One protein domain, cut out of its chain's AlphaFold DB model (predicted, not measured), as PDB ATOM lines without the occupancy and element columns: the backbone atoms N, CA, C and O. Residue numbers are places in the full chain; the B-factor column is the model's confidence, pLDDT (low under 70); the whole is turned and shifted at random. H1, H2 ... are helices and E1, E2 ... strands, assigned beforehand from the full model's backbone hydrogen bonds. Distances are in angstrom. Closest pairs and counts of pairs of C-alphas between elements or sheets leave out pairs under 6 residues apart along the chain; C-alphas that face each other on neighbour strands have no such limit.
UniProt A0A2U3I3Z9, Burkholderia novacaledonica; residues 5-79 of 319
ATOM      1  N   THR A   5     -16.453 -71.130 -26.419       48.69
ATOM      2  CA  THR A   5     -16.443 -71.286 -24.955       48.69
ATOM      3  C   THR A   5     -17.870 -71.380 -24.419       48.69
ATOM      4  O   THR A   5     -18.652 -70.446 -24.586       48.69
ATOM      5  N   THR A   6     -18.206 -72.489 -23.760       45.50
ATOM      6  CA  THR A   6     -19.546 -72.766 -23.216       45.50
ATOM      7  C   THR A   6     -19.403 -73.425 -21.846       45.50
ATOM      8  O   THR A   6     -18.677 -74.403 -21.730       45.50
ATOM      9  N   GLY A   7     -20.037 -72.890 -20.798       62.06
ATOM     10  CA  GLY A   7     -20.081 -73.542 -19.475       62.06
ATOM     11  C   GLY A   7     -18.733 -73.773 -18.768       62.06
ATOM     12  O   GLY A   7     -18.668 -74.605 -17.877       62.06
ATOM     13  N   GLY A   8     -17.658 -73.076 -19.157       80.62
ATOM     14  CA  GLY A   8     -16.296 -73.351 -18.668       80.62
ATOM     15  C   GLY A   8     -15.483 -74.297 -19.562       80.62
ATOM     16  O   GLY A   8     -14.364 -74.652 -19.212       80.62
ATOM     17  N   ILE A   9     -15.996 -74.674 -20.734       87.19
ATOM     18  CA  ILE A   9     -15.314 -75.545 -21.700       87.19
ATOM     19  C   ILE A   9     -15.036 -74.787 -22.992       87.19
ATOM     20  O   ILE A   9     -15.931 -74.177 -23.570       87.19
ATOM     21  N   GLU A  10     -13.796 -74.859 -23.457       86.44
ATOM     22  CA  GLU A  10     -13.303 -74.346 -24.730       86.44
ATOM     23  C   GLU A  10     -13.124 -75.533 -25.693       86.44
ATOM     24  O   GLU A  10     -12.201 -76.338 -25.548       86.44
ATOM     25  N   VAL A  11     -14.022 -75.660 -26.673       87.19
ATOM     26  CA  VAL A  11     -13.933 -76.712 -27.701       87.19
ATOM     27  C   VAL A  11     -12.925 -76.286 -28.774       87.19
ATOM     28  O   VAL A  11     -13.069 -75.208 -29.360       87.19
ATOM     29  N   ARG A  12     -11.904 -77.115 -29.021       85.12
ATOM     30  CA  ARG A  12     -10.846 -76.901 -30.028       85.12
ATOM     31  C   ARG A  12     -10.988 -77.910 -31.171       85.12
ATOM     32  O   ARG A  12     -11.827 -78.795 -31.105       85.12
ATOM     33  N   ALA A  13     -10.169 -77.774 -32.217       76.88
ATOM     34  CA  ALA A  13     -10.236 -78.635 -33.404       76.88
ATOM     35  C   ALA A  13      -9.949 -80.120 -33.103       76.88
ATOM     36  O   ALA A  13     -10.604 -80.993 -33.657       76.88
ATOM     37  N   THR A  14      -8.995 -80.399 -32.211       84.12
ATOM     38  CA  THR A  14      -8.528 -81.760 -31.885       84.12
ATOM     39  C   THR A  14      -8.674 -82.126 -30.410       84.12
ATOM     40  O   THR A  14      -8.417 -83.267 -30.043       84.12
ATOM     41  N   SER A  15      -9.080 -81.189 -29.549       87.81
ATOM     42  CA  SER A  15      -9.179 -81.427 -28.108       87.81
ATOM     43  C   SER A  15     -10.274 -80.611 -27.427       87.81
ATOM     44  O   SER A  15     -10.784 -79.621 -27.962       87.81
ATOM     45  N   ILE A  16     -10.617 -81.006 -26.205       88.38
ATOM     46  CA  ILE A  16     -11.478 -80.239 -25.308       88.38
ATOM     47  C   ILE A  16     -10.613 -79.630 -24.202       88.38
ATOM     48  O   ILE A  16      -9.801 -80.321 -23.590       88.38
ATOM     49  N   ARG A  17     -10.780 -78.333 -23.924       87.75
ATOM     50  CA  ARG A  17     -10.088 -77.632 -22.835       87.75
ATOM     51  C   ARG A  17     -11.081 -77.185 -21.767       87.75
ATOM     52  O   ARG A  17     -12.091 -76.561 -22.073       87.75
ATOM     53  N   LEU A  18     -10.774 -77.482 -20.514       89.50
ATOM     54  CA  LEU A  18     -11.534 -77.088 -19.334       89.50
ATOM     55  C   LEU A  18     -10.973 -75.778 -18.761       89.50
ATOM     56  O   LEU A  18      -9.765 -75.538 -18.813       89.50
ATOM     57  N   SER A  19     -11.834 -74.932 -18.197       87.69
ATOM     58  CA  SER A  19     -11.457 -73.733 -17.450       87.69
ATOM     59  C   SER A  19     -12.377 -73.528 -16.252       87.69
ATOM     60  O   SER A  19     -13.584 -73.352 -16.401       87.69
ATOM     61  N   PHE A  20     -11.771 -73.490 -15.071       85.50
ATOM     62  CA  PHE A  20     -12.422 -73.287 -13.779       85.50
ATOM     63  C   PHE A  20     -11.516 -72.431 -12.879       85.50
ATOM     64  O   PHE A  20     -10.385 -72.109 -13.258       85.50
ATOM     65  N   THR A  21     -12.013 -72.047 -11.707       83.88
ATOM     66  CA  THR A  21     -11.257 -71.285 -10.703       83.88
ATOM     67  C   THR A  21     -11.283 -72.055  -9.390       83.88
ATOM     68  O   THR A  21     -12.370 -72.348  -8.901       83.88
ATOM     69  N   ALA A  22     -10.109 -72.351  -8.836       79.62
ATOM     70  CA  ALA A  22      -9.916 -72.927  -7.505       79.62
ATOM     71  C   ALA A  22      -8.940 -72.017  -6.741       79.62
ATOM     72  O   ALA A  22      -8.032 -71.460  -7.355       79.62
ATOM     73  N   ASP A  23      -9.170 -71.787  -5.448       78.31
ATOM     74  CA  ASP A  23      -8.293 -70.988  -4.567       78.31
ATOM     75  C   ASP A  23      -7.911 -69.595  -5.117       78.31
ATOM     76  O   ASP A  23      -6.789 -69.108  -4.979       78.31
ATOM     77  N   GLY A  24      -8.851 -68.948  -5.820       75.12
ATOM     78  CA  GLY A  24      -8.644 -67.656  -6.492       75.12
ATOM     79  C   GLY A  24      -7.767 -67.707  -7.756       75.12
ATOM     80  O   GLY A  24      -7.632 -66.704  -8.460       75.12
ATOM     81  N   VAL A  25      -7.203 -68.866  -8.099       77.44
ATOM     82  CA  VAL A  25      -6.404 -69.091  -9.307       77.44
ATOM     83  C   VAL A  25      -7.282 -69.678 -10.409       77.44
ATOM     84  O   VAL A  25      -8.014 -70.650 -10.221       77.44
ATOM     85  N   ARG A  26      -7.210 -69.088 -11.606       80.81
ATOM     86  CA  ARG A  26      -7.891 -69.632 -12.780       80.81
ATOM     87  C   ARG A  26      -7.021 -70.690 -13.448       80.81
ATOM     88  O   ARG A  26      -5.920 -70.398 -13.914       80.81
ATOM     89  N   TYR A  27      -7.556 -71.894 -13.580       83.31
ATOM     90  CA  TYR A  27      -6.910 -72.999 -14.277       83.31
ATOM     91  C   TYR A  27      -7.442 -73.122 -15.707       83.31
ATOM     92  O   TYR A  27      -8.606 -72.810 -16.010       83.31
ATOM     93  N   ARG A  28      -6.567 -73.570 -16.613       84.69
ATOM     94  CA  ARG A  28      -6.940 -74.049 -17.948       84.69
ATOM     95  C   ARG A  28      -6.167 -75.324 -18.247       84.69
ATOM     96  O   ARG A  28      -4.943 -75.297 -18.284       84.69
ATOM     97  N   THR A  29      -6.876 -76.416 -18.504       83.56
ATOM     98  CA  THR A  29      -6.256 -77.717 -18.787       83.56
ATOM     99  C   THR A  29      -6.926 -78.411 -19.961       83.56
ATOM    100  O   THR A  29      -8.111 -78.203 -20.218       83.56
ATOM    101  N   THR A  30      -6.163 -79.189 -20.719       86.44
ATOM    102  CA  THR A  30      -6.721 -80.053 -21.763       86.44
ATOM    103  C   THR A  30      -7.302 -81.291 -21.088       86.44
ATOM    104  O   THR A  30      -6.676 -81.856 -20.198       86.44
ATOM    105  N   LEU A  31      -8.499 -81.709 -21.489       85.19
ATOM    106  CA  LEU A  31      -9.087 -82.948 -21.004       85.19
ATOM    107  C   LEU A  31      -8.344 -84.134 -21.633       85.19
ATOM    108  O   LEU A  31      -8.375 -84.306 -22.854       85.19
ATOM    109  N   MET A  32      -7.689 -84.924 -20.786       80.06
ATOM    110  CA  MET A  32      -6.949 -86.127 -21.157       80.06
ATOM    111  C   MET A  32      -7.671 -87.353 -20.584       80.06
ATOM    112  O   MET A  32      -8.130 -87.309 -19.444       80.06
ATOM    113  N   ILE A  33      -7.760 -88.436 -21.352       76.50
ATOM    114  CA  ILE A  33      -8.183 -89.765 -20.883       76.50
ATOM    115  C   ILE A  33      -7.091 -90.740 -21.319       76.50
ATOM    116  O   ILE A  33      -6.655 -90.686 -22.466       76.50
ATOM    117  N   ASP A  34      -6.603 -91.564 -20.389       72.31
ATOM    118  CA  ASP A  34      -5.537 -92.554 -20.616       72.31
ATOM    119  C   ASP A  34      -4.287 -91.976 -21.328       72.31
ATOM    120  O   ASP A  34      -3.649 -92.615 -22.159       72.31
ATOM    121  N   GLY A  35      -3.940 -90.720 -21.011       71.19
ATOM    122  CA  GLY A  35      -2.802 -89.992 -21.594       71.19
ATOM    123  C   GLY A  35      -3.056 -89.352 -22.967       71.19
ATOM    124  O   GLY A  35      -2.179 -88.659 -23.478       71.19
ATOM    125  N   VAL A  36      -4.248 -89.513 -23.550       75.12
ATOM    126  CA  VAL A  36      -4.611 -88.985 -24.875       75.12
ATOM    127  C   VAL A  36      -5.581 -87.808 -24.748       75.12
ATOM    128  O   VAL A  36      -6.520 -87.827 -23.951       75.12
ATOM    129  N   ALA A  37      -5.371 -86.761 -25.553       83.88
ATOM    130  CA  ALA A  37      -6.262 -85.603 -25.598       83.88
ATOM    131  C   ALA A  37      -7.632 -85.982 -26.178       83.88
ATOM    132  O   ALA A  37      -7.733 -86.500 -27.289       83.88
ATOM    133  N   VAL A  38      -8.702 -85.690 -25.437       84.62
ATOM    134  CA  VAL A  38     -10.057 -86.122 -25.799       84.62
ATOM    135  C   VAL A  38     -10.593 -85.307 -26.989       84.62
ATOM    136  O   VAL A  38     -10.736 -84.085 -26.855       84.62
ATOM    137  N   PRO A  39     -10.949 -85.941 -28.128       86.19
ATOM    138  CA  PRO A  39     -11.421 -85.232 -29.315       86.19
ATOM    139  C   PRO A  39     -12.816 -84.614 -29.106       86.19
ATOM    140  O   PRO A  39     -13.609 -85.127 -28.306       86.19
ATOM    141  N   PRO A  40     -13.165 -83.538 -29.838       87.50
ATOM    142  CA  PRO A  40     -14.374 -82.732 -29.633       87.50
ATOM    143  C   PRO A  40     -15.666 -83.379 -30.186       87.50
ATOM    144  O   PRO A  40     -16.422 -82.750 -30.923       87.50
ATOM    145  N   THR A  41     -15.946 -84.636 -29.839       87.88
ATOM    146  CA  THR A  41     -17.204 -85.310 -30.215       87.88
ATOM    147  C   THR A  41     -18.378 -84.817 -29.349       87.88
ATOM    148  O   THR A  41     -18.158 -84.385 -28.214       87.88
ATOM    149  N   PRO A  42     -19.646 -84.910 -29.803       80.25
ATOM    150  CA  PRO A  42     -20.802 -84.506 -28.993       80.25
ATOM    151  C   PRO A  42     -20.894 -85.225 -27.635       80.25
ATOM    152  O   PRO A  42     -21.222 -84.601 -26.625       80.25
ATOM    153  N   ALA A  43     -20.541 -86.516 -27.591       79.50
ATOM    154  CA  ALA A  43     -20.479 -87.297 -26.356       79.50
ATOM    155  C   ALA A  43     -19.384 -86.777 -25.409       79.50
ATOM    156  O   ALA A  43     -19.646 -86.541 -24.229       79.50
ATOM    157  N   ASN A  44     -18.189 -86.502 -25.937       84.12
ATOM    158  CA  ASN A  44     -17.062 -85.990 -25.161       84.12
ATOM    159  C   ASN A  44     -17.310 -84.560 -24.653       84.12
ATOM    160  O   ASN A  44     -16.938 -84.223 -23.531       84.12
ATOM    161  N   ILE A  45     -18.005 -83.728 -25.435       86.25
ATOM    162  CA  ILE A  45     -18.458 -82.397 -25.010       86.25
ATOM    163  C   ILE A  45     -19.480 -82.524 -23.869       86.25
ATOM    164  O   ILE A  45     -19.383 -81.791 -22.884       86.25
ATOM    165  N   LYS A  46     -20.428 -83.469 -23.941       85.06
ATOM    166  CA  LYS A  46     -21.382 -83.741 -22.847       85.06
ATOM    167  C   LYS A  46     -20.674 -84.240 -21.580       85.06
ATOM    168  O   LYS A  46     -20.987 -83.762 -20.492       85.06
ATOM    169  N   TYR A  47     -19.694 -85.135 -21.721       84.56
ATOM    170  CA  TYR A  47     -18.842 -85.601 -20.624       84.56
ATOM    171  C   TYR A  47     -18.075 -84.443 -19.966       84.56
ATOM    172  O   TYR A  47     -18.175 -84.255 -18.756       84.56
ATOM    173  N   ALA A  48     -17.421 -83.589 -20.759       88.94
ATOM    174  CA  ALA A  48     -16.734 -82.402 -20.257       88.94
ATOM    175  C   ALA A  48     -17.678 -81.451 -19.491       88.94
ATOM    176  O   ALA A  48     -17.297 -80.936 -18.442       88.94
ATOM    177  N   ASN A  49     -18.919 -81.250 -19.964       87.88
ATOM    178  CA  ASN A  49     -19.933 -80.432 -19.273       87.88
ATOM    179  C   ASN A  49     -20.370 -81.036 -17.931       87.88
ATOM    180  O   ASN A  49     -20.619 -80.292 -16.986       87.88
ATOM    181  N   ARG A  50     -20.430 -82.367 -17.813       87.81
ATOM    182  CA  ARG A  50     -20.669 -83.028 -16.523       87.81
ATOM    183  C   ARG A  50     -19.481 -82.825 -15.578       87.81
ATOM    184  O   ARG A  50     -19.675 -82.371 -14.455       87.81
ATOM    185  N   LEU A  51     -18.268 -83.082 -16.067       87.06
ATOM    186  CA  LEU A  51     -17.026 -82.973 -15.302       87.06
ATOM    187  C   LEU A  51     -16.780 -81.546 -14.779       87.06
ATOM    188  O   LEU A  51     -16.440 -81.370 -13.614       87.06
ATOM    189  N   ILE A  52     -17.022 -80.510 -15.591       87.62
ATOM    190  CA  ILE A  52     -16.869 -79.114 -15.148       87.62
ATOM    191  C   ILE A  52     -17.879 -78.754 -14.043       87.62
ATOM    192  O   ILE A  52     -17.544 -77.995 -13.134       87.62
ATOM    193  N   GLY A  53     -19.092 -79.319 -14.082       84.56
ATOM    194  CA  GLY A  53     -20.114 -79.129 -13.049       84.56
ATOM    195  C   GLY A  53     -19.754 -79.825 -11.734       84.56
ATOM    196  O   GLY A  53     -19.947 -79.253 -10.661       84.56
ATOM    197  N   GLU A  54     -19.176 -81.020 -11.821       86.50
ATOM    198  CA  GLU A  54     -18.668 -81.789 -10.682       86.50
ATOM    199  C   GLU A  54     -17.500 -81.072  -9.991       86.50
ATOM    200  O   GLU A  54     -17.574 -80.800  -8.792       86.50
ATOM    201  N   ILE A  55     -16.494 -80.639 -10.761       86.38
ATOM    202  CA  ILE A  55     -15.357 -79.835 -10.284       86.38
ATOM    203  C   ILE A  55     -15.855 -78.566  -9.578       86.38
ATOM    204  O   ILE A  55     -15.498 -78.310  -8.428       86.38
ATOM    205  N   CYS A  56     -16.756 -77.801 -10.207       84.31
ATOM    206  CA  CYS A  56     -17.356 -76.615  -9.585       84.31
ATOM    207  C   CYS A  56     -18.124 -76.928  -8.288       84.31
ATOM    208  O   CYS A  56     -18.250 -76.052  -7.432       84.31
ATOM    209  N   THR A  57     -18.666 -78.138  -8.145       84.69
ATOM    210  CA  THR A  57     -19.400 -78.568  -6.948       84.69
ATOM    211  C   THR A  57     -18.437 -78.947  -5.825       84.69
ATOM    212  O   THR A  57     -18.609 -78.466  -4.707       84.69
ATOM    213  N   ARG A  58     -17.376 -79.715  -6.116       80.75
ATOM    214  CA  ARG A  58     -16.342 -80.054  -5.123       80.75
ATOM    215  C   ARG A  58     -15.549 -78.836  -4.648       80.75
ATOM    216  O   ARG A  58     -15.296 -78.735  -3.453       80.75
ATOM    217  N   ILE A  59     -15.257 -77.867  -5.524       84.38
ATOM    218  CA  ILE A  59     -14.608 -76.598  -5.134       84.38
ATOM    219  C   ILE A  59     -15.482 -75.829  -4.133       84.38
ATOM    220  O   ILE A  59     -14.991 -75.380  -3.103       84.38
ATOM    221  N   LYS A  60     -16.797 -75.729  -4.377       80.12
ATOM    222  CA  LYS A  60     -17.740 -75.089  -3.436       80.12
ATOM    223  C   LYS A  60     -17.872 -75.830  -2.105       80.12
ATOM    224  O   LYS A  60     -18.190 -75.197  -1.105       80.12
ATOM    225  N   ALA A  61     -17.659 -77.143  -2.103       77.31
ATOM    226  CA  ALA A  61     -17.670 -77.974  -0.904       77.31
ATOM    227  C   ALA A  61     -16.317 -77.999  -0.160       77.31
ATOM    228  O   ALA A  61     -16.213 -78.678   0.854       77.31
ATOM    229  N   GLY A  62     -15.279 -77.312  -0.661       81.12
ATOM    230  CA  GLY A  62     -13.923 -77.358  -0.090       81.12
ATOM    231  C   GLY A  62     -13.220 -78.715  -0.238       81.12
ATOM    232  O   GLY A  62     -12.210 -78.951   0.411       81.12
ATOM    233  N   ALA A  63     -13.747 -79.606  -1.083       78.19
ATOM    234  CA  ALA A  63     -13.329 -81.002  -1.224       78.19
ATOM    235  C   ALA A  63     -12.794 -81.309  -2.636       78.19
ATOM    236  O   ALA A  63     -13.000 -82.399  -3.167       78.19
ATOM    237  N   PHE A  64     -12.182 -80.321  -3.292       83.50
ATOM    238  CA  PHE A  64     -11.575 -80.481  -4.612       83.50
ATOM    239  C   PHE A  64     -10.068 -80.696  -4.485       83.50
ATOM    240  O   PHE A  64      -9.348 -79.765  -4.133       83.50
ATOM    241  N   ASP A  65      -9.600 -81.898  -4.821       76.38
ATOM    242  CA  ASP A  65      -8.180 -82.168  -5.031       76.38
ATOM    243  C   ASP A  65      -7.843 -82.070  -6.525       76.38
ATOM    244  O   ASP A  65      -8.449 -82.711  -7.386       76.38
ATOM    245  N   MET A  66      -6.840 -81.256  -6.836       75.06
ATOM    246  CA  MET A  66      -6.345 -81.068  -8.190       75.06
ATOM    247  C   MET A  66      -5.673 -82.331  -8.756       75.06
ATOM    248  O   MET A  66      -5.768 -82.582  -9.961       75.06
ATOM    249  N   ALA A  67      -5.013 -83.124  -7.907       72.25
ATOM    250  CA  ALA A  67      -4.288 -84.329  -8.306       72.25
ATOM    251  C   ALA A  67      -5.228 -85.499  -8.645       72.25
ATOM    252  O   ALA A  67      -4.920 -86.280  -9.544       72.25
ATOM    253  N   GLU A  68      -6.395 -85.583  -7.990       72.56
ATOM    254  CA  GLU A  68      -7.440 -86.581  -8.279       72.56
ATOM    255  C   GLU A  68      -7.968 -86.443  -9.717       72.56
ATOM    256  O   GLU A  68      -8.119 -87.435 -10.432       72.56
ATOM    257  N   TYR A  69      -8.221 -85.206 -10.159       70.12
ATOM    258  CA  TYR A  69      -8.813 -84.922 -11.470       70.12
ATOM    259  C   TYR A  69      -7.791 -84.722 -12.596       70.12
ATOM    260  O   TYR A  69      -8.100 -85.001 -13.756       70.12
ATOM    261  N   PHE A  70      -6.593 -84.220 -12.284       76.12
ATOM    262  CA  PHE A  70      -5.571 -83.868 -13.274       76.12
ATOM    263  C   PHE A  70      -4.176 -84.353 -12.840       76.12
ATOM    264  O   PHE A  70      -3.301 -83.531 -12.561       76.12
ATOM    265  N   PRO A  71      -3.917 -85.677 -12.829       62.69
ATOM    266  CA  PRO A  71      -2.648 -86.245 -12.358       62.69
ATOM    267  C   PRO A  71      -1.423 -85.856 -13.208       62.69
ATOM    268  O   PRO A  71      -0.301 -85.914 -12.721       62.69
ATOM    269  N   GLN A  72      -1.614 -85.415 -14.460       60.00
ATOM    270  CA  GLN A  72      -0.547 -84.832 -15.298       60.00
ATOM    271  C   GLN A  72      -0.428 -83.297 -15.159       60.00
ATOM    272  O   GLN A  72       0.289 -82.646 -15.918       60.00
ATOM    273  N   GLY A  73      -1.131 -82.706 -14.188       56.50
ATOM    274  CA  GLY A  73      -1.144 -81.277 -13.903       56.50
ATOM    275  C   GLY A  73      -2.084 -80.452 -14.788       56.50
ATOM    276  O   GLY A  73      -2.677 -80.911 -15.765       56.50
ATOM    277  N   ALA A  74      -2.212 -79.173 -14.435       57.16
ATOM    278  CA  ALA A  74      -2.873 -78.154 -15.242       57.16
ATOM    279  C   ALA A  74      -2.046 -76.877 -15.246       57.16
ATOM    280  O   ALA A  74      -1.422 -76.527 -14.244       57.16
ATOM    281  N   THR A  75      -2.111 -76.121 -16.337       53.38
ATOM    282  CA  THR A  75      -1.431 -74.829 -16.416       53.38
ATOM    283  C   THR A  75      -2.222 -73.765 -15.633       53.38
ATOM    284  O   THR A  75      -3.378 -73.487 -15.986       53.38
ATOM    285  N   PRO A  76      -1.645 -73.137 -14.590       45.53
ATOM    286  CA  PRO A  76      -2.261 -71.983 -13.942       45.53
ATOM    287  C   PRO A  76      -2.194 -70.769 -14.876       45.53
ATOM    288  O   PRO A  76      -1.181 -70.522 -15.530       45.53
ATOM    289  N   VAL A  77      -3.269 -69.981 -14.945       46.50
ATOM    290  CA  VAL A  77      -3.356 -68.802 -15.819       46.50
ATOM    291  C   VAL A  77      -3.600 -67.557 -14.973       46.50
ATOM    292  O   VAL A  77      -4.745 -67.245 -14.666       46.50
ATOM    293  N   LYS A  78      -2.497 -66.866 -14.641       40.03
ATOM    294  CA  LYS A  78      -2.372 -65.576 -13.927       40.03
ATOM    295  C   LYS A  78      -3.280 -65.417 -12.689       40.03
ATOM    296  O   LYS A  78      -4.484 -65.213 -12.798       40.03
ATOM    297  N   ARG A  79      -2.659 -65.438 -11.503       32.44
ATOM    298  CA  ARG A  79      -3.298 -65.186 -10.197       32.44
ATOM    299  C   ARG A  79      -4.170 -63.920 -10.248       32.44
ATOM    300  O   ARG A  79      -3.668 -62.855 -10.608       32.44
TER     301      ARG A  79
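AT A GLANCE: This is residues 5 to 79 of the 319 residues of a protein of Burkholderia novacaledonica (UniProt A0A2U3I3Z9). Look for a small sheet of three antiparallel strands with one long helix, H1, laid over one of its faces, nearly in line with the strand E2. Past H1 the backbone folds back through the short helix H2, and the tail comes alongside the edge strand E3, where residues 75 to 76 pair with residues 27 to 28. The printed part has 75 residues, with three named strands and then two named helices, E1 E2 E3 H1 H2; the sheet's order is E1, E2, E3, and the class is mixed, helices and strands. It is compact, with a radius of gyration of the C-alphas of 11.8 A and spans of 31 by 23 by 20 A.

HOW THE PARTS SIT: Start at the sheet, a meander, each strand the antiparallel neighbour of the one before: E1, residues 9 to 11, E2, residues 16 to 22, and E3, residues 25 to 30. In the hairpin of E1 and E2, N 10 and O 17 are 2.8 A apart, within hydrogen-bond range. In the hairpin of E2 and E3, find N 18 and O 29 at 2.8 A, also within range. H1, residues 42 to 60, is on the sheet at a height over the sheet of 9.2 A, and on the local plane it runs along E2 at 7 degrees. Its closest C-alphas to E2 are those of Ile 59 and Ala 22, 6.4 A apart. H2, residues 66 to 69, is not on the sheet, and it is only just apart from H1, at 8.4 A. In H1 every O i to N i+4 pair is within hydrogen-bond range; H2 is too short for such a pair, and its one O i to N i+3 pair is not within range.

IN THESE COORDINATES: Find C-alpha 9 at (-15.314, -75.545, -21.700), where E1 begins its 6.3 A. E2 covers 19.3 A and E3 16.6 A. From C-alpha 42 at (-20.802, -84.506, -28.993), H1 runs 27.4 A to C-alpha 60. H2, 5.6 A long, ends at C-alpha 69, (-8.813, -84.922, -11.470).

THE WHOLE: The C-alphas farthest apart, of Ala 13 and Gly 62, are 33.5 A from each other. The printed part has no cut, and the link from E3 to H1, 11 residues, is long. Residues 5 to 7 and 71 to 79 have pLDDT under 70.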